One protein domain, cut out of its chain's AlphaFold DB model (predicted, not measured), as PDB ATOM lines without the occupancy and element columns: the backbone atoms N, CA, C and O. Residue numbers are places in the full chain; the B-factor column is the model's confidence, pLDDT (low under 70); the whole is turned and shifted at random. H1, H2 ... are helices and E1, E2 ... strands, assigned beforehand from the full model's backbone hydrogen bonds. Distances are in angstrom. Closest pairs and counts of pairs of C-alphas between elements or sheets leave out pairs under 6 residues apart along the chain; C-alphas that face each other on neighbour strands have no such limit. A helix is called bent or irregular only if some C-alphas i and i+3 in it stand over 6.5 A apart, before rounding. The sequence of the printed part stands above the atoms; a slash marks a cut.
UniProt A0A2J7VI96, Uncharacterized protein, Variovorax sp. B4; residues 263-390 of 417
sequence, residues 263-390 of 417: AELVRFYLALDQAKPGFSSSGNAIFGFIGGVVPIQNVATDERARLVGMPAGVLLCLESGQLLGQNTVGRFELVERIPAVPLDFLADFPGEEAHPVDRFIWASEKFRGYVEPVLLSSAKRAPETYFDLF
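Overview. This is residues 263 to 390 of the 417 residues of an uncharacterized protein of Variovorax sp. B4 (UniProt A0A2J7VI96). A small five-stranded sheet, curled like part of a barrel, is covered on one face by a long kinked helix, H4, which crosses its strands; a second long helix, H1, packs on H4 away from the sheet, and residues 298 to 303, between E1 and E2, stick out. The printed part has 128 residues, with five named helices and five named strands in the order H1 H2 E1 E2 E3 E4 E5 H3 H4 H5. The sheet's order is E1 E2 E3 E4 E5, all antiparallel. The class is mixed, helices and strands; the whole is compact, with a radius of gyration of the C-alphas of 14.2 A and spans of 42 by 38 by 28 A.

Along the chain. H1, residues 263 to 282, begins at C-alpha 263 (-21.559, 10.684, 12.177) and is 28.1 A long; it is irregular, C-alphas 274 and 277 being 7.1 A apart, with a kink of 48 degrees near residue 276. H2 is residues 285 to 289, 6.3 A. The strands are E1, 293 to 297, 13.1 A; E2, 304 to 309, 16.6 A; E3, 315 to 317, 6.7 A; E4, 323 to 326, 10.2 A; and E5, 332 to 334, 7.1 A. H3 is residues 343 to 346, 5.0 A. H4, residues 356 to 378, runs 30.5 A from C-alpha 356 (-4.355, 15.633, 9.021); it is irregular, C-alphas 369 and 372 being 7.1 A apart, with a kink of 37 degrees near residue 367. H5, residues 386 to 389, 5.6 A, ends at C-alpha 389 (-12.977, 41.045, 12.365).

Arrangement. The strands form a meander, each the antiparallel neighbour of the one before, in four successive hairpins. N 294 and O 307 are 2.8 A apart, N 308 and O 316 2.8 A, N 315 and O 324 2.9 A, and N 325 and O 333 2.9 A, within hydrogen-bond range. H4 is on the sheet at a height of 9.5 A, across the strands, at 82 degrees to E2 on the local plane: two layers, a helix on one face. H1 touches H4 with residues 267 to 275 alone, closest at the C-alphas of Ala 271 and Ser 364, 5.3 A; at 70.5 degrees they are only just about perpendicular. H1 touches H2 at the C-alphas of Phe 279 and Ile 286, their closest, 6.0 A; H2 only grazes the sheet. H3 and H5 are close to H4 but not clearly touching, the closest C-alphas being Leu 346 and Lys 366, 7.8 A, and Leu 389 and Leu 375, 7.1 A. Every O i to N i+4 pair is within hydrogen-bond range in H2, 12 of 16 in H1 and 17 of 19 in H4; H3 and H5 are too short for such a pair.

Size, cuts and confidence. The C-alphas farthest apart are those of Ala 263 and Ala 300, 44.0 A. The printed part has no cut, and no link is long. Mean pLDDT of the printed part is 82.7; residues 280 to 281, 328 to 330, 337 and 378 to 390 are under 70.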
ATOM      1  N   ALA A 263     -21.897   9.576  11.287       91.38
ATOM      2  CA  ALA A 263     -21.559  10.684  12.177       91.38
ATOM      3  C   ALA A 263     -20.205  11.322  11.822       91.38
ATOM      4  O   ALA A 263     -20.104  12.542  11.786       91.38
ATOM      5  N   GLU A 264     -19.187  10.522  11.497       90.88
ATOM      6  CA  GLU A 264     -17.866  11.034  11.119       90.88
ATOM      7  C   GLU A 264     -17.897  11.728   9.757       90.88
ATOM      8  O   GLU A 264     -17.339  12.812   9.610       90.88
ATOM      9  N   LEU A 265     -18.614  11.155   8.785       91.75
ATOM     10  CA  LEU A 265     -18.793  11.785   7.475       91.75
ATOM     11  C   LEU A 265     -19.505  13.137   7.590       91.75
ATOM     12  O   LEU A 265     -19.106  14.103   6.946       91.75
ATOM     13  N   VAL A 266     -20.531  13.240   8.438       92.88
ATOM     14  CA  VAL A 266     -21.222  14.514   8.689       92.88
ATOM     15  C   VAL A 266     -20.260  15.550   9.272       92.88
ATOM     16  O   VAL A 266     -20.245  16.680   8.794       92.88
ATOM     17  N   ARG A 267     -19.430  15.175  10.255       94.56
ATOM     18  CA  ARG A 267     -18.414  16.074  10.830       94.56
ATOM     19  C   ARG A 267     -17.435  16.568   9.761       94.56
ATOM     20  O   ARG A 267     -17.198  17.768   9.662       94.56
ATOM     21  N   PHE A 268     -16.948  15.664   8.912       94.56
ATOM     22  CA  PHE A 268     -16.078  15.996   7.782       94.56
ATOM     23  C   PHE A 268     -16.723  16.982   6.801       94.56
ATOM     24  O   PHE A 268     -16.142  18.022   6.499       94.56
ATOM     25  N   TYR A 269     -17.952  16.718   6.355       92.44
ATOM     26  CA  TYR A 269     -18.637  17.600   5.409       92.44
ATOM     27  C   TYR A 269     -18.987  18.970   5.997       92.44
ATOM     28  O   TYR A 269     -18.942  19.969   5.278       92.44
ATOM     29  N   LEU A 270     -19.288  19.046   7.297       92.25
ATOM     30  CA  LEU A 270     -19.474  20.324   7.988       92.25
ATOM     31  C   LEU A 270     -18.166  21.121   8.082       92.25
ATOM     32  O   LEU A 270     -18.197  22.340   7.917       92.25
ATOM     33  N   ALA A 271     -17.035  20.448   8.311       93.12
ATOM     34  CA  ALA A 271     -15.716  21.076   8.314       93.12
ATOM     35  C   ALA A 271     -15.329  21.592   6.916       93.12
ATOM     36  O   ALA A 271     -14.893  22.735   6.771       93.12
ATOM     37  N   LEU A 272     -15.576  20.805   5.862       89.75
ATOM     38  CA  LEU A 272     -15.376  21.247   4.479       89.75
ATOM     39  C   LEU A 272     -16.208  22.484   4.144       89.75
ATOM     40  O   LEU A 272     -15.684  23.430   3.560       89.75
ATOM     41  N   ASP A 273     -17.489  22.500   4.526       88.00
ATOM     42  CA  ASP A 273     -18.373  23.645   4.298       88.00
ATOM     43  C   ASP A 273     -17.835  24.928   4.940       88.00
ATOM     44  O   ASP A 273     -17.831  25.989   4.316       88.00
ATOM     45  N   GLN A 274     -17.280  24.810   6.145       85.56
ATOM     46  CA  GLN A 274     -16.660  25.919   6.859       85.56
ATOM     47  C   GLN A 274     -15.359  26.415   6.211       85.56
ATOM     48  O   GLN A 274     -15.047  27.604   6.293       85.56
ATOM     49  N   ALA A 275     -14.607  25.537   5.545       85.25
ATOM     50  CA  ALA A 275     -13.374  25.895   4.846       85.25
ATOM     51  C   ALA A 275     -13.615  26.533   3.459       85.25
ATOM     52  O   ALA A 275     -12.730  27.226   2.945       85.25
ATOM     53  N   LYS A 276     -14.808  26.366   2.861       81.31
ATOM     54  CA  LYS A 276     -15.149  26.884   1.516       81.31
ATOM     55  C   LYS A 276     -14.815  28.367   1.295       81.31
ATOM     56  O   LYS A 276     -14.283  28.679   0.228       81.31
ATOM     57  N   PRO A 277     -15.068  29.302   2.235       78.94
ATOM     58  CA  PRO A 277     -14.703  30.703   2.033       78.94
ATOM     59  C   PRO A 277     -13.192  30.901   1.832       78.94
ATOM     60  O   PRO A 277     -12.787  31.648   0.942       78.94
ATOM     61  N   GLY A 278     -12.356  30.190   2.600       71.75
ATOM     62  CA  GLY A 278     -10.893  30.260   2.492       71.75
ATOM     63  C   GLY A 278     -10.336  29.581   1.237       71.75
ATOM     64  O   GLY A 278      -9.304  29.997   0.713       71.75
ATOM     65  N   PHE A 279     -11.054  28.603   0.687       73.88
ATOM     66  CA  PHE A 279     -10.693  27.976  -0.585       73.88
ATOM     67  C   PHE A 279     -10.668  28.982  -1.745       73.88
ATOM     68  O   PHE A 279      -9.792  28.926  -2.604       73.88
ATOM     69  N   SER A 280     -11.584  29.957  -1.753       69.25
ATOM     70  CA  SER A 280     -11.643  30.980  -2.809       69.25
ATOM     71  C   SER A 280     -10.393  31.870  -2.883       69.25
ATOM     72  O   SER A 280     -10.080  32.391  -3.958       69.25
ATOM     73  N   SER A 281      -9.679  32.034  -1.763       68.81
ATOM     74  CA  SER A 281      -8.472  32.857  -1.662       68.81
ATOM     75  C   SER A 281      -7.180  32.046  -1.744       68.81
ATOM     76  O   SER A 281      -6.209  32.536  -2.315       68.81
ATOM     77  N   SER A 282      -7.167  30.829  -1.190       70.06
ATOM     78  CA  SER A 282      -5.933  30.060  -0.947       70.06
ATOM     79  C   SER A 282      -5.916  28.673  -1.598       70.06
ATOM     80  O   SER A 282      -4.929  27.949  -1.470       70.06
ATOM     81  N   GLY A 283      -6.986  28.278  -2.294       77.00
ATOM     82  CA  GLY A 283      -7.105  26.959  -2.917       77.00
ATOM     83  C   GLY A 283      -6.989  25.818  -1.916       77.00
ATOM     84  O   GLY A 283      -7.396  25.956  -0.763       77.00
ATOM     85  N   ASN A 284      -6.386  24.705  -2.343       79.12
ATOM     86  CA  ASN A 284      -6.185  23.526  -1.497       79.12
ATOM     87  C   ASN A 284      -5.289  23.781  -0.272       79.12
ATOM     88  O   ASN A 284      -5.423  23.080   0.726       79.12
ATOM     89  N   ALA A 285      -4.440  24.817  -0.289       81.75
ATOM     90  CA  ALA A 285      -3.550  25.125   0.835       81.75
ATOM     91  C   ALA A 285      -4.316  25.448   2.133       81.75
ATOM     92  O   ALA A 285      -3.775  25.285   3.227       81.75
ATOM     93  N   ILE A 286      -5.587  25.863   2.035       84.75
ATOM     94  CA  ILE A 286      -6.427  26.087   3.218       84.75
ATOM     95  C   ILE A 286      -6.626  24.805   4.037       84.75
ATOM     96  O   ILE A 286      -6.697  24.870   5.261       84.75
ATOM     97  N   PHE A 287      -6.675  23.645   3.377       84.94
ATOM     98  CA  PHE A 287      -6.859  22.354   4.036       84.94
ATOM     99  C   PHE A 287      -5.598  21.911   4.783       84.94
ATOM    100  O   PHE A 287      -5.705  21.261   5.815       84.94
ATOM    101  N   GLY A 288      -4.413  22.311   4.309       86.56
ATOM    102  CA  GLY A 288      -3.159  22.109   5.037       86.56
ATOM    103  C   GLY A 288      -2.950  23.103   6.177       86.56
ATOM    104  O   GLY A 288      -2.311  22.772   7.176       86.56
ATOM    105  N   PHE A 289      -3.514  24.307   6.062       90.81
ATOM    106  CA  PHE A 289      -3.489  25.293   7.137       90.81
ATOM    107  C   PHE A 289      -4.409  24.901   8.301       90.81
ATOM    108  O   PHE A 289      -3.969  24.873   9.449       90.81
ATOM    109  N   ILE A 290      -5.683  24.599   8.029       93.25
ATOM    110  CA  ILE A 290      -6.662  24.272   9.074       93.25
ATOM    111  C   ILE A 290      -6.323  22.906   9.689       93.25
ATOM    112  O   ILE A 290      -6.271  21.895   9.000       93.25
ATOM    113  N   GLY A 291      -6.097  22.869  11.003       94.38
ATOM    114  CA  GLY A 291      -5.584  21.686  11.702       94.38
ATOM    115  C   GLY A 291      -4.074  21.463  11.529       94.38
ATOM    116  O   GLY A 291      -3.520  20.536  12.130       94.38
ATOM    117  N   GLY A 292      -3.393  22.304  10.745       94.44
ATOM    118  CA  GLY A 292      -1.940  22.325  10.626       94.44
ATOM    119  C   GLY A 292      -1.302  22.804  11.926       94.44
ATOM    120  O   GLY A 292      -1.745  23.794  12.509       94.44
ATOM    121  N   VAL A 293      -0.273  22.091  12.391       94.06
ATOM    122  CA  VAL A 293       0.423  22.396  13.648       94.06
ATOM    123  C   VAL A 293       1.740  23.099  13.346       94.06
ATOM    124  O   VAL A 293       2.565  22.594  12.587       94.06
ATOM    125  N   VAL A 294       1.948  24.252  13.971       90.31
ATOM    126  CA  VAL A 294       3.189  25.020  13.915       90.31
ATOM    127  C   VAL A 294       3.802  25.027  15.316       90.31
ATOM    128  O   VAL A 294       3.283  25.711  16.206       90.31
ATOM    129  N   PRO A 295       4.887  24.269  15.553       89.00
ATOM    130  CA  PRO A 295       5.620  24.372  16.804       89.00
ATOM    131  C   PRO A 295       6.332  25.726  16.860       89.00
ATOM    132  O   PRO A 295       7.013  26.127  15.914       89.00
ATOM    133  N   ILE A 296       6.185  26.426  17.978       86.62
ATOM    134  CA  ILE A 296       6.848  27.699  18.247       86.62
ATOM    135  C   ILE A 296       7.633  27.623  19.554       86.62
ATOM    136  O   ILE A 296       7.337  26.827  20.448       86.62
ATOM    137  N   GLN A 297       8.636  28.483  19.666       84.00
ATOM    138  CA  GLN A 297       9.438  28.640  20.869       84.00
ATOM    139  C   GLN A 297       9.463  30.116  21.238       84.00
ATOM    140  O   GLN A 297       9.785  30.972  20.410       84.00
ATOM    141  N   ASN A 298       9.095  30.418  22.476       75.88
ATOM    142  CA  ASN A 298       9.193  31.762  23.004       75.88
ATOM    143  C   ASN A 298      10.674  32.106  23.204       75.88
ATOM    144  O   ASN A 298      11.362  31.491  24.010       75.88
ATOM    145  N   VAL A 299      11.163  33.110  22.479       76.81
ATOM    146  CA  VAL A 299      12.578  33.518  22.516       76.81
ATOM    147  C   VAL A 299      12.992  34.058  23.892       76.81
ATOM    148  O   VAL A 299      14.162  33.976  24.252       76.81
ATOM    149  N   ALA A 300      12.054  34.614  24.663       78.44
ATOM    150  CA  ALA A 300      12.336  35.200  25.970       78.44
ATOM    151  C   ALA A 300      12.268  34.180  27.117       78.44
ATOM    152  O   ALA A 300      13.041  34.293  28.066       78.44
ATOM    153  N   THR A 301      11.345  33.213  27.049       79.19
ATOM    154  CA  THR A 301      11.114  32.236  28.135       79.19
ATOM    155  C   THR A 301      11.641  30.836  27.833       79.19
ATOM    156  O   THR A 301      11.654  29.997  28.725       79.19
ATOM    157  N   ASP A 302      12.079  30.579  26.598       81.38
ATOM    158  CA  ASP A 302      12.443  29.256  26.066       81.38
ATOM    159  C   ASP A 302      11.290  28.229  26.063       81.38
ATOM    160  O   ASP A 302      11.465  27.059  25.717       81.38
ATOM    161  N   GLU A 303      10.075  28.661  26.408       84.94
ATOM    162  CA  GLU A 303       8.898  27.803  26.457       84.94
ATOM    163  C   GLU A 303       8.443  27.427  25.049       84.94
ATOM    164  O   GLU A 303       8.339  28.264  24.148       84.94
ATOM    165  N   ARG A 304       8.136  26.142  24.868       87.69
ATOM    166  CA  ARG A 304       7.562  25.626  23.628       87.69
ATOM    167  C   ARG A 304       6.048  25.695  23.698       87.69
ATOM    168  O   ARG A 304       5.456  25.283  24.691       87.69
ATOM    169  N   ALA A 305       5.444  26.164  22.619       89.56
ATOM    170  CA  ALA A 305       4.004  26.157  22.430       89.56
ATOM    171  C   ALA A 305       3.674  25.661  21.025       89.56
ATOM    172  O   ALA A 305       4.526  25.620  20.133       89.56
ATOM    173  N   ARG A 306       2.426  25.260  20.825       93.56
ATOM    174  CA  ARG A 306       1.942  24.728  19.559       93.56
ATOM    175  C   ARG A 306       0.766  25.547  19.098       93.56
ATOM    176  O   ARG A 306      -0.227  25.700  19.807       93.56
ATOM    177  N   LEU A 307       0.899  26.060  17.885       94.00
ATOM    178  CA  LEU A 307      -0.152  26.792  17.212       94.00
ATOM    179  C   LEU A 307      -0.861  25.866  16.235       94.00
ATOM    180  O   LEU A 307      -0.208  25.177  15.459       94.00
ATOM    181  N   VAL A 308      -2.187  25.870  16.252       95.94
ATOM    182  CA  VAL A 308      -3.009  25.137  15.288       95.94
ATOM    183  C   VAL A 308      -3.743  26.129  14.406       95.94
ATOM    184  O   VAL A 308      -4.414  27.027  14.917       95.94
ATOM    185  N   GLY A 309      -3.620  25.972  13.090       93.69
ATOM    186  CA  GLY A 309      -4.390  26.760  12.136       93.69
ATOM    187  C   GLY A 309      -5.880  26.464  12.229       93.69
ATOM    188  O   GLY A 309      -6.304  25.318  12.368       93.69
ATOM    189  N   MET A 310      -6.683  27.514  12.162       92.06
ATOM    190  CA  MET A 310      -8.136  27.468  12.296       92.06
ATOM    191  C   MET A 310      -8.806  28.101  11.072       92.06
ATOM    192  O   MET A 310      -8.157  28.824  10.312       92.06
ATOM    193  N   PRO A 311     -10.116  27.895  10.859       88.94
ATOM    194  CA  PRO A 311     -10.868  28.708   9.910       88.94
ATOM    195  C   PRO A 311     -10.623  30.215  10.107       88.94
ATOM    196  O   PRO A 311     -10.210  30.665  11.175       88.94
ATOM    197  N   ALA A 312     -10.856  31.001   9.055       79.31
ATOM    198  CA  ALA A 312     -10.611  32.449   9.031       79.31
ATOM    199  C   ALA A 312      -9.141  32.903   9.158       79.31
ATOM    200  O   ALA A 312      -8.893  34.097   9.312       79.31
ATOM    201  N   GLY A 313      -8.167  31.994   9.056       79.94
ATOM    202  CA  GLY A 313      -6.747  32.366   9.039       79.94
ATOM    203  C   GLY A 313      -6.167  32.704  10.416       79.94
ATOM    204  O   GLY A 313      -5.117  33.338  10.492       79.94
ATOM    205  N   VAL A 314      -6.837  32.304  11.501       86.62
ATOM    206  CA  VAL A 314      -6.326  32.478  12.868       86.62
ATOM    207  C   VAL A 314      -5.553  31.248  13.334       86.62
ATOM    208  O   VAL A 314      -5.719  30.149  12.804       86.62
ATOM    209  N   LEU A 315      -4.710  31.438  14.344       91.56
ATOM    210  CA  LEU A 315      -3.960  30.376  15.006       91.56
ATOM    211  C   LEU A 315      -4.429  30.243  16.457       91.56
ATOM    212  O   LEU A 315      -4.587  31.248  17.143       91.56
ATOM    213  N   LEU A 316      -4.615  29.019  16.944       94.31
ATOM    214  CA  LEU A 316      -4.910  28.720  18.346       94.31
ATOM    215  C   LEU A 316      -3.680  28.128  19.036       94.31
ATOM    216  O   LEU A 316      -3.144  27.131  18.564       94.31
ATOM    217  N   CYS A 317      -3.283  28.684  20.178       94.19
ATOM    218  CA  CYS A 317      -2.276  28.096  21.057       94.19
ATOM    219  C   CYS A 317      -2.890  26.978  21.913       94.19
ATOM    220  O   CYS A 317      -3.801  27.241  22.700       94.19
ATOM    221  N   LEU A 318      -2.388  25.745  21.789       94.75
ATOM    222  CA  LEU A 318      -2.916  24.587  22.525       94.75
ATOM    223  C   LEU A 318      -2.637  24.657  24.031       94.75
ATOM    224  O   LEU A 318      -3.427  24.152  24.823       94.75
ATOM    225  N   GLU A 319      -1.530  25.279  24.433       93.38
ATOM    226  CA  GLU A 319      -1.107  25.352  25.835       93.38
ATOM    227  C   GLU A 319      -1.816  26.462  26.614       93.38
ATOM    228  O   GLU A 319      -2.023  26.326  27.819       93.38
ATOM    229  N   SER A 320      -2.176  27.565  25.950       92.19
ATOM    230  CA  SER A 320      -2.768  28.737  26.609       92.19
ATOM    231  C   SER A 320      -4.215  29.020  26.212       92.19
ATOM    232  O   SER A 320      -4.852  29.868  26.834       92.19
ATOM    233  N   GLY A 321      -4.733  28.369  25.167       92.88
ATOM    234  CA  GLY A 321      -6.051  28.659  24.597       92.88
ATOM    235  C   GLY A 321      -6.135  30.008  23.875       92.88
ATOM    236  O   GLY A 321      -7.211  30.412  23.437       92.88
ATOM    237  N   GLN A 322      -5.026  30.740  23.762       91.75
ATOM    238  CA  GLN A 322      -5.002  32.060  23.140       91.75
ATOM    239  C   GLN A 322      -5.113  31.970  21.621       91.75
ATOM    240  O   GLN A 322      -4.537  31.082  20.994       91.75
ATOM    241  N   LEU A 323      -5.808  32.939  21.027       89.56
ATOM    242  CA  LEU A 323      -5.915  33.080  19.580       89.56
ATOM    243  C   LEU A 323      -4.980  34.170  19.072       89.56
ATOM    244  O   LEU A 323      -4.895  35.253  19.653       89.56
ATOM    245  N   LEU A 324      -4.324  33.893  17.952       87.00
ATOM    246  CA  LEU A 324      -3.481  34.832  17.231       87.00
ATOM    247  C   LEU A 324      -4.099  35.111  15.861       87.00
ATOM    248  O   LEU A 324      -4.448  34.187  15.124       87.00
ATOM    249  N   GLY A 325      -4.221  36.388  15.518       81.44
ATOM    250  CA  GLY A 325      -4.662  36.851  14.207       81.44
ATOM    251  C   GLY A 325      -3.482  37.411  13.429       81.44
ATOM    252  O   GLY A 325      -2.544  37.945  14.020       81.44
ATOM    253  N   GLN A 326      -3.515  37.292  12.105       71.94
ATOM    254  CA  GLN A 326      -2.517  37.935  11.262       71.94
ATOM    255  C   GLN A 326      -2.863  39.421  11.091       71.94
ATOM    256  O   GLN A 326      -3.951  39.762  10.633       71.94
ATOM    257  N   ASN A 327      -1.941  40.307  11.456       70.00
ATOM    258  CA  ASN A 327      -2.093  41.743  11.255       70.00
ATOM    259  C   ASN A 327      -1.785  42.154   9.798       70.00
ATOM    260  O   ASN A 327      -1.360  41.350   8.965       70.00
ATOM    261  N   THR A 328      -1.957  43.438   9.485       65.50
ATOM    262  CA  THR A 328      -1.792  43.987   8.124       65.50
ATOM    263  C   THR A 328      -0.371  43.891   7.562       65.50
ATOM    264  O   THR A 328      -0.193  43.965   6.347       65.50
ATOM    265  N   VAL A 329       0.640  43.704   8.416       68.00
ATOM    266  CA  VAL A 329       2.043  43.487   8.018       68.00
ATOM    267  C   VAL A 329       2.439  42.008   8.036       68.00
ATOM    268  O   VAL A 329       3.617  41.680   7.899       68.00
ATOM    269  N   GLY A 330       1.468  41.106   8.194       65.62
ATOM    270  CA  GLY A 330       1.664  39.662   8.117       65.62
ATOM    271  C   GLY A 330       2.159  39.003   9.407       65.62
ATOM    272  O   GLY A 330       2.465  37.811   9.381       65.62
ATOM    273  N   ARG A 331       2.249  39.735  10.526       73.31
ATOM    274  CA  ARG A 331       2.672  39.199  11.833       73.31
ATOM    275  C   ARG A 331       1.477  38.661  12.610       73.31
ATOM    276  O   ARG A 331       0.408  39.258  12.580       73.31
ATOM    277  N   PHE A 332       1.680  37.565  13.331       73.88
ATOM    278  CA  PHE A 332       0.666  37.014  14.226       73.88
ATOM    279  C   PHE A 332       0.711  37.716  15.583       73.88
ATOM    280  O   PHE A 332       1.759  37.756  16.227       73.88
ATOM    281  N   GLU A 333      -0.424  38.261  16.006       81.19
ATOM    282  CA  GLU A 333      -0.584  38.997  17.261       81.19
ATOM    283  C   GLU A 333      -1.786  38.469  18.043       81.19
ATOM    284  O   GLU A 333      -2.736  37.938  17.463       81.19
ATOM    285  N   LEU A 334      -1.737  38.609  19.371       81.94
ATOM    286  CA  LEU A 334      -2.811  38.178  20.261       81.94
ATOM    287  C   LEU A 334      -4.111  38.902  19.915       81.94
ATOM    288  O   LEU A 334      -4.169  40.129  19.877       81.94
ATOM    289  N   VAL A 335      -5.183  38.137  19.728       76.81
ATOM    290  CA  VAL A 335      -6.519  38.700  19.547       76.81
ATOM    291  C   VAL A 335      -7.107  39.011  20.923       76.81
ATOM    292  O   VAL A 335      -7.930  38.265  21.444       76.81
ATOM    293  N   GLU A 336      -6.686  40.127  21.526       70.81
ATOM    294  CA  GLU A 336      -7.018  40.509  22.916       70.81
ATOM    295  C   GLU A 336      -8.524  40.564  23.227       70.81
ATOM    296  O   GLU A 336      -8.936  40.468  24.380       70.81
ATOM    297  N   ARG A 337      -9.365  40.729  22.200       69.12
ATOM    298  CA  ARG A 337     -10.825  40.813  22.345       69.12
ATOM    299  C   ARG A 337     -11.500  39.462  22.556       69.12
ATOM    300  O   ARG A 337     -12.678  39.444  22.908       69.12
ATOM    301  N   ILE A 338     -10.793  38.359  22.321       72.06
ATOM    302  CA  ILE A 338     -11.335  37.014  22.477       72.06
ATOM    303  C   ILE A 338     -10.740  36.404  23.749       72.06
ATOM    304  O   ILE A 338      -9.518  36.258  23.824       72.06
ATOM    305  N   PRO A 339     -11.559  36.046  24.760       81.69
ATOM    306  CA  PRO A 339     -11.079  35.259  25.886       81.69
ATOM    307  C   PRO A 339     -10.414  33.971  25.400       81.69
ATOM    308  O   PRO A 339     -10.826  33.382  24.399       81.69
ATOM    309  N   ALA A 340      -9.393  33.531  26.135       88.62
ATOM    310  CA  ALA A 340      -8.736  32.265  25.857       88.62
ATOM    311  C   ALA A 340      -9.759  31.121  25.852       88.62
ATOM    312  O   ALA A 340     -10.626  31.038  26.728       88.62
ATOM    313  N   VAL A 341      -9.637  30.236  24.864       90.88
ATOM    314  CA  VAL A 341     -10.436  29.017  24.786       90.88
ATOM    315  C   VAL A 341     -10.097  28.143  26.001       90.88
ATOM    316  O   VAL A 341      -8.915  27.895  26.247       90.88
ATOM    317  N   PRO A 342     -11.090  27.673  26.776       93.38
ATOM    318  CA  PRO A 342     -10.844  26.830  27.938       93.38
ATOM    319  C   PRO A 342     -10.036  25.577  27.577       93.38
ATOM    320  O   PRO A 342     -10.334  24.902  26.594       93.38
ATOM    321  N   LEU A 343      -9.000  25.260  28.359       94.25
ATOM    322  CA  LEU A 343      -8.089  24.151  28.041       94.25
ATOM    323  C   LEU A 343      -8.776  22.778  28.098       94.25
ATOM    324  O   LEU A 343      -8.417  21.877  27.345       94.25
ATOM    325  N   ASP A 344      -9.794  22.620  28.941       94.06
ATOM    326  CA  ASP A 344     -10.652  21.432  28.987       94.06
ATOM    327  C   ASP A 344     -11.442  21.240  27.684       94.06
ATOM    328  O   ASP A 344     -11.627  20.110  27.235       94.06
ATOM    329  N   PHE A 345     -11.829  22.333  27.018       92.94
ATOM    330  CA  PHE A 345     -12.453  22.288  25.696       92.94
ATOM    331  C   PHE A 345     -11.480  21.852  24.589       92.94
ATOM    332  O   PHE A 345     -11.927  21.411  23.531       92.94
ATOM    333  N   LEU A 346     -10.167  21.951  24.823       94.75
ATOM    334  CA  LEU A 346      -9.107  21.548  23.890       94.75
ATOM    335  C   LEU A 346      -8.505  20.172  24.209       94.75
ATOM    336  O   LEU A 346      -7.676  19.677  23.445       94.75
ATOM    337  N   ALA A 347      -8.909  19.546  25.319       93.88
ATOM    338  CA  ALA A 347      -8.310  18.313  25.830       93.88
ATOM    339  C   ALA A 347      -8.463  17.102  24.888       93.88
ATOM    340  O   ALA A 347      -7.732  16.125  25.019       93.88
ATOM    341  N   ASP A 348      -9.398  17.170  23.938       95.19
ATOM    342  CA  ASP A 348      -9.660  16.154  22.916       95.19
ATOM    343  C   ASP A 348      -8.885  16.387  21.606       95.19
ATOM    344  O   ASP A 348      -9.240  15.815  20.572       95.19
ATOM    345  N   PHE A 349      -7.849  17.235  21.621       96.44
ATOM    346  CA  PHE A 349      -6.982  17.424  20.461       96.44
ATOM    347  C   PHE A 349      -6.429  16.067  19.971       96.44
ATOM    348  O   PHE A 349      -5.823  15.345  20.765       96.44
ATOM    349  N   PRO A 350      -6.576  15.720  18.674       95.50
ATOM    350  CA  PRO A 350      -6.189  14.403  18.159       95.50
ATOM    351  C   PRO A 350      -4.701  14.058  18.312       95.50
ATOM    352  O   PRO A 350      -4.333  12.887  18.266       95.50
ATOM    353  N   GLY A 351      -3.843  15.066  18.480       93.88
ATOM    354  CA  GLY A 351      -2.392  14.916  18.513       93.88
ATOM    355  C   GLY A 351      -1.726  15.235  17.169       93.88
ATOM    356  O   GLY A 351      -2.357  15.278  16.110       93.88
ATOM    357  N   GLU A 352      -0.418  15.475  17.217       90.62
ATOM    358  CA  GLU A 352       0.403  15.840  16.049       90.62
ATOM    359  C   GLU A 352       0.574  14.683  15.059       90.62
ATOM    360  O   GLU A 352       0.579  14.897  13.851       90.62
ATOM    361  N   GLU A 353       0.606  13.454  15.569       91.81
ATOM    362  CA  GLU A 353       0.738  12.233  14.765       91.81
ATOM    363  C   GLU A 353      -0.606  11.724  14.215       91.81
ATOM    364  O   GLU A 353      -0.653  10.732  13.490       91.81
ATOM    365  N   ALA A 354      -1.722  12.378  14.562       94.25
ATOM    366  CA  ALA A 354      -3.030  12.017  14.027       94.25
ATOM    367  C   ALA A 354      -3.113  12.259  12.512       94.25
ATOM    368  O   ALA A 354      -2.283  12.950  11.912       94.25
ATOM    369  N   HIS A 355      -4.164  11.736  11.882       95.00
ATOM    370  CA  HIS A 355      -4.406  12.029  10.479       95.00
ATOM    371  C   HIS A 355      -4.684  13.538  10.291       95.00
ATOM    372  O   HIS A 355      -5.464  14.105  11.064       95.00
ATOM    373  N   PRO A 356      -4.119  14.207   9.265       95.38
ATOM    374  CA  PRO A 356      -4.355  15.633   9.021       95.38
ATOM    375  C   PRO A 356      -5.839  16.007   8.952       95.38
ATOM    376  O   PRO A 356      -6.254  16.997   9.546       95.38
ATOM    377  N   VAL A 357      -6.662  15.160   8.325       95.94
ATOM    378  CA  VAL A 357      -8.124  15.356   8.258       95.94
ATOM    379  C   VAL A 357      -8.807  15.294   9.630       95.94
ATOM    380  O   VAL A 357      -9.748  16.044   9.869       95.94
ATOM    381  N   ASP A 358      -8.331  14.469  10.569       96.62
ATOM    382  CA  ASP A 358      -8.911  14.433  11.920       96.62
ATOM    383  C   ASP A 358      -8.628  15.745  12.667       96.62
ATOM    384  O   ASP A 358      -9.511  16.288  13.337       96.62
ATOM    385  N   ARG A 359      -7.425  16.312  12.494       96.94
ATOM    386  CA  ARG A 359      -7.101  17.650  13.012       96.94
ATOM    387  C   ARG A 359      -7.887  18.753  12.311       96.94
ATOM    388  O   ARG A 359      -8.319  19.686  12.979       96.94
ATOM    389  N   PHE A 360      -8.088  18.647  11.000       96.88
ATOM    390  CA  PHE A 360      -8.909  19.575  10.220       96.88
ATOM    391  C   PHE A 360     -10.355  19.622  10.739       96.88
ATOM    392  O   PHE A 360     -10.892  20.705  10.994       96.88
ATOM    393  N   ILE A 361     -10.967  18.452  10.961       96.94
ATOM    394  CA  ILE A 361     -12.307  18.327  11.552       96.94
ATOM    395  C   ILE A 361     -12.328  18.949  12.948       96.94
ATOM    396  O   ILE A 361     -13.172  19.800  13.221       96.94
ATOM    397  N   TRP A 362     -11.377  18.575  13.809       97.25
ATOM    398  CA  TRP A 362     -11.279  19.112  15.166       97.25
ATOM    399  C   TRP A 362     -11.168  20.642  15.171       97.25
ATOM    400  O   TRP A 362     -11.944  21.311  15.848       97.25
ATOM    401  N   ALA A 363     -10.262  21.211  14.373       96.75
ATOM    402  CA  ALA A 363     -10.041  22.654  14.294       96.75
ATOM    403  C   ALA A 363     -11.320  23.393  13.872       96.75
ATOM    404  O   ALA A 363     -11.704  24.400  14.471       96.75
ATOM    405  N   SER A 364     -12.026  22.842  12.886       95.81
ATOM    406  CA  SER A 364     -13.293  23.380  12.386       95.81
ATOM    407  C   SER A 364     -14.384  23.349  13.468       95.81
ATOM    408  O   SER A 364     -15.065  24.346  13.724       95.81
ATOM    409  N   GLU A 365     -14.498  22.240  14.198       95.38
ATOM    410  CA  GLU A 365     -15.455  22.093  15.298       95.38
ATOM    411  C   GLU A 365     -15.165  23.022  16.475       95.38
ATOM    412  O   GLU A 365     -16.089  23.659  16.985       95.38
ATOM    413  N   LYS A 366     -13.900  23.153  16.894       94.81
ATOM    414  CA  LYS A 366     -13.523  24.084  17.969       94.81
ATOM    415  C   LYS A 366     -13.758  25.527  17.561       94.81
ATOM    416  O   LYS A 366     -14.260  26.318  18.364       94.81
ATOM    417  N   PHE A 367     -13.471  25.857  16.305       92.56
ATOM    418  CA  PHE A 367     -13.759  27.181  15.787       92.56
ATOM    419  C   PHE A 367     -15.258  27.470  15.822       92.56
ATOM    420  O   PHE A 367     -15.667  28.470  16.399       92.56
ATOM    421  N   ARG A 368     -16.095  26.575  15.290       91.00
ATOM    422  CA  ARG A 368     -17.554  26.762  15.267       91.00
ATOM    423  C   ARG A 368     -18.180  26.776  16.664       91.00
ATOM    424  O   ARG A 368     -19.117  27.525  16.920       91.00
ATOM    425  N   GLY A 369     -17.685  25.927  17.559       89.69
ATOM    426  CA  GLY A 369     -18.244  25.743  18.896       89.69
ATOM    427  C   GLY A 369     -17.895  26.858  19.879       89.69
ATOM    428  O   GLY A 369     -18.659  27.088  20.815       89.69
ATOM    429  N   TYR A 370     -16.769  27.549  19.679       88.81
ATOM    430  CA  TYR A 370     -16.286  28.553  20.629       88.81
ATOM    431  C   TYR A 370     -15.806  29.844  19.961       88.81
ATOM    432  O   TYR A 370     -16.246  30.931  20.328       88.81
ATOM    433  N   VAL A 371     -14.922  29.747  18.969       84.69
ATOM    434  CA  VAL A 371     -14.234  30.920  18.405       84.69
ATOM    435  C   VAL A 371     -15.177  31.808  17.589       84.69
ATOM    436  O   VAL A 371     -15.230  33.015  17.812       84.69
ATOM    437  N   GLU A 372     -15.954  31.226  16.676       86.19
ATOM    438  CA  GLU A 372     -16.885  31.937  15.796       86.19
ATOM    439  C   GLU A 372     -17.980  32.689  16.576       86.19
ATOM    440  O   GLU A 372     -18.132  33.889  16.341       86.19
ATOM    441  N   PRO A 373     -18.695  32.089  17.553       85.44
ATOM    442  CA  PRO A 373     -19.670  32.824  18.360       85.44
ATOM    443  C   PRO A 373     -19.060  34.023  19.091       85.44
ATOM    444  O   PRO A 373     -19.656  35.102  19.138       85.44
ATOM    445  N   VAL A 374     -17.855  33.857  19.640       77.50
ATOM    446  CA  VAL A 374     -17.171  34.927  20.369       77.50
ATOM    447  C   VAL A 374     -16.726  36.039  19.415       77.50
ATOM    448  O   VAL A 374     -16.955  37.217  19.704       77.50
ATOM    449  N   LEU A 375     -16.198  35.691  18.240       72.81
ATOM    450  CA  LEU A 375     -15.894  36.638  17.163       72.81
ATOM    451  C   LEU A 375     -17.131  37.436  16.732       72.81
ATOM    452  O   LEU A 375     -17.081  38.662  16.656       72.81
ATOM    453  N   LEU A 376     -18.262  36.765  16.504       74.69
ATOM    454  CA  LEU A 376     -19.508  37.415  16.088       74.69
ATOM    455  C   LEU A 376     -20.094  38.317  17.185       74.69
ATOM    456  O   LEU A 376     -20.606  39.392  16.885       74.69
ATOM    457  N   SER A 377     -19.994  37.914  18.456       70.56
ATOM    458  CA  SER A 377     -20.507  38.695  19.592       70.56
ATOM    459  C   SER A 377     -19.655  39.922  19.945       70.56
ATOM    460  O   SER A 377     -20.167  40.887  20.513       70.56
ATOM    461  N   SER A 378     -18.365  39.909  19.598       62.03
ATOM    462  CA  SER A 378     -17.414  40.996  19.875       62.03
ATOM    463  C   SER A 378     -17.307  42.025  18.740       62.03
ATOM    464  O   SER A 378     -16.667  43.072  18.902       62.03
ATOM    465  N   ALA A 379     -17.963  41.779  17.603       58.41
ATOM    466  CA  ALA A 379     -17.976  42.683  16.464       58.41
ATOM    467  C   ALA A 379     -18.984  43.838  16.662       58.41
ATOM    468  O   ALA A 379     -20.161  43.629  16.946       58.41
ATOM    469  N   LYS A 380     -18.542  45.096  16.476       50.94
ATOM    470  CA  LYS A 380     -19.408  46.298  16.584       50.94
ATOM    471  C   LYS A 380     -20.487  46.383  15.485       50.94
ATOM    472  O   LYS A 380     -21.429  47.162  15.613       50.94
ATOM    473  N   ARG A 381     -20.328  45.618  14.405       46.28
ATOM    474  CA  ARG A 381     -21.286  45.356  13.318       46.28
ATOM    475  C   ARG A 381     -21.120  43.899  12.896       46.28
ATOM    476  O   ARG A 381     -20.029  43.364  13.063       46.28
ATOM    477  N   ALA A 382     -22.169  43.291  12.337       44.00
ATOM    478  CA  ALA A 382     -22.056  41.970  11.727       44.00
ATOM    479  C   ALA A 382     -20.938  42.013  10.665       44.00
ATOM    480  O   ALA A 382     -21.026  42.845   9.759       44.00
ATOM    481  N   PRO A 383     -19.865  41.218  10.805       44.88
ATOM    482  CA  PRO A 383     -18.783  41.212   9.830       44.88
ATOM    483  C   PRO A 383     -19.316  40.668   8.502       44.88
ATOM    484  O   PRO A 383     -19.946  39.610   8.475       44.88
ATOM    485  N   GLU A 384     -19.096  41.394   7.405       37.38
ATOM    486  CA  GLU A 384     -19.483  40.931   6.063       37.38
ATOM    487  C   GLU A 384     -18.452  39.929   5.521       37.38
ATOM    488  O   GLU A 384     -18.778  39.051   4.723       37.38
ATOM    489  N   THR A 385     -17.212  40.015   6.014       45.25
ATOM    490  CA  THR A 385     -16.106  39.098   5.747       45.25
ATOM    491  C   THR A 385     -15.282  38.836   7.013       45.25
ATOM    492  O   THR A 385     -15.223  39.658   7.925       45.25
ATOM    493  N   TYR A 386     -14.566  37.709   7.065       45.75
ATOM    494  CA  TYR A 386     -13.654  37.410   8.179       45.75
ATOM    495  C   TYR A 386     -12.520  38.442   8.340       45.75
ATOM    496  O   TYR A 386     -12.023  38.626   9.445       45.75
ATOM    497  N   PHE A 387     -12.158  39.173   7.281       47.41
ATOM    498  CA  PHE A 387     -11.191  40.276   7.347       47.41
ATOM    499  C   PHE A 387     -11.708  41.480   8.147       47.41
ATOM    500  O   PHE A 387     -10.915  42.212   8.739       47.41
ATOM    501  N   ASP A 388     -13.027  41.664   8.233       49.09
ATOM    502  CA  ASP A 388     -13.637  42.768   8.982       49.09
ATOM    503  C   ASP A 388     -13.497  42.593  10.502       49.09
ATOM    504  O   ASP A 388     -13.563  43.569  11.252       49.09
ATOM    505  N   LEU A 389     -13.244  41.362  10.960       49.50
ATOM    506  CA  LEU A 389     -12.977  41.045  12.365       49.50
ATOM    507  C   LEU A 389     -11.563  41.455  12.808       49.50
ATOM    508  O   LEU A 389     -11.359  41.739  13.989       49.50
ATOM    509  N   PHE A 390     -10.611  41.534  11.873       49.12
ATOM    510  CA  PHE A 390      -9.187  41.767  12.154       49.12
ATOM    511  C   PHE A 390      -8.659  43.120  11.640       49.12
ATOM    512  O   PHE A 390      -7.495  43.450  11.859       49.12
TER     513      PHE A 390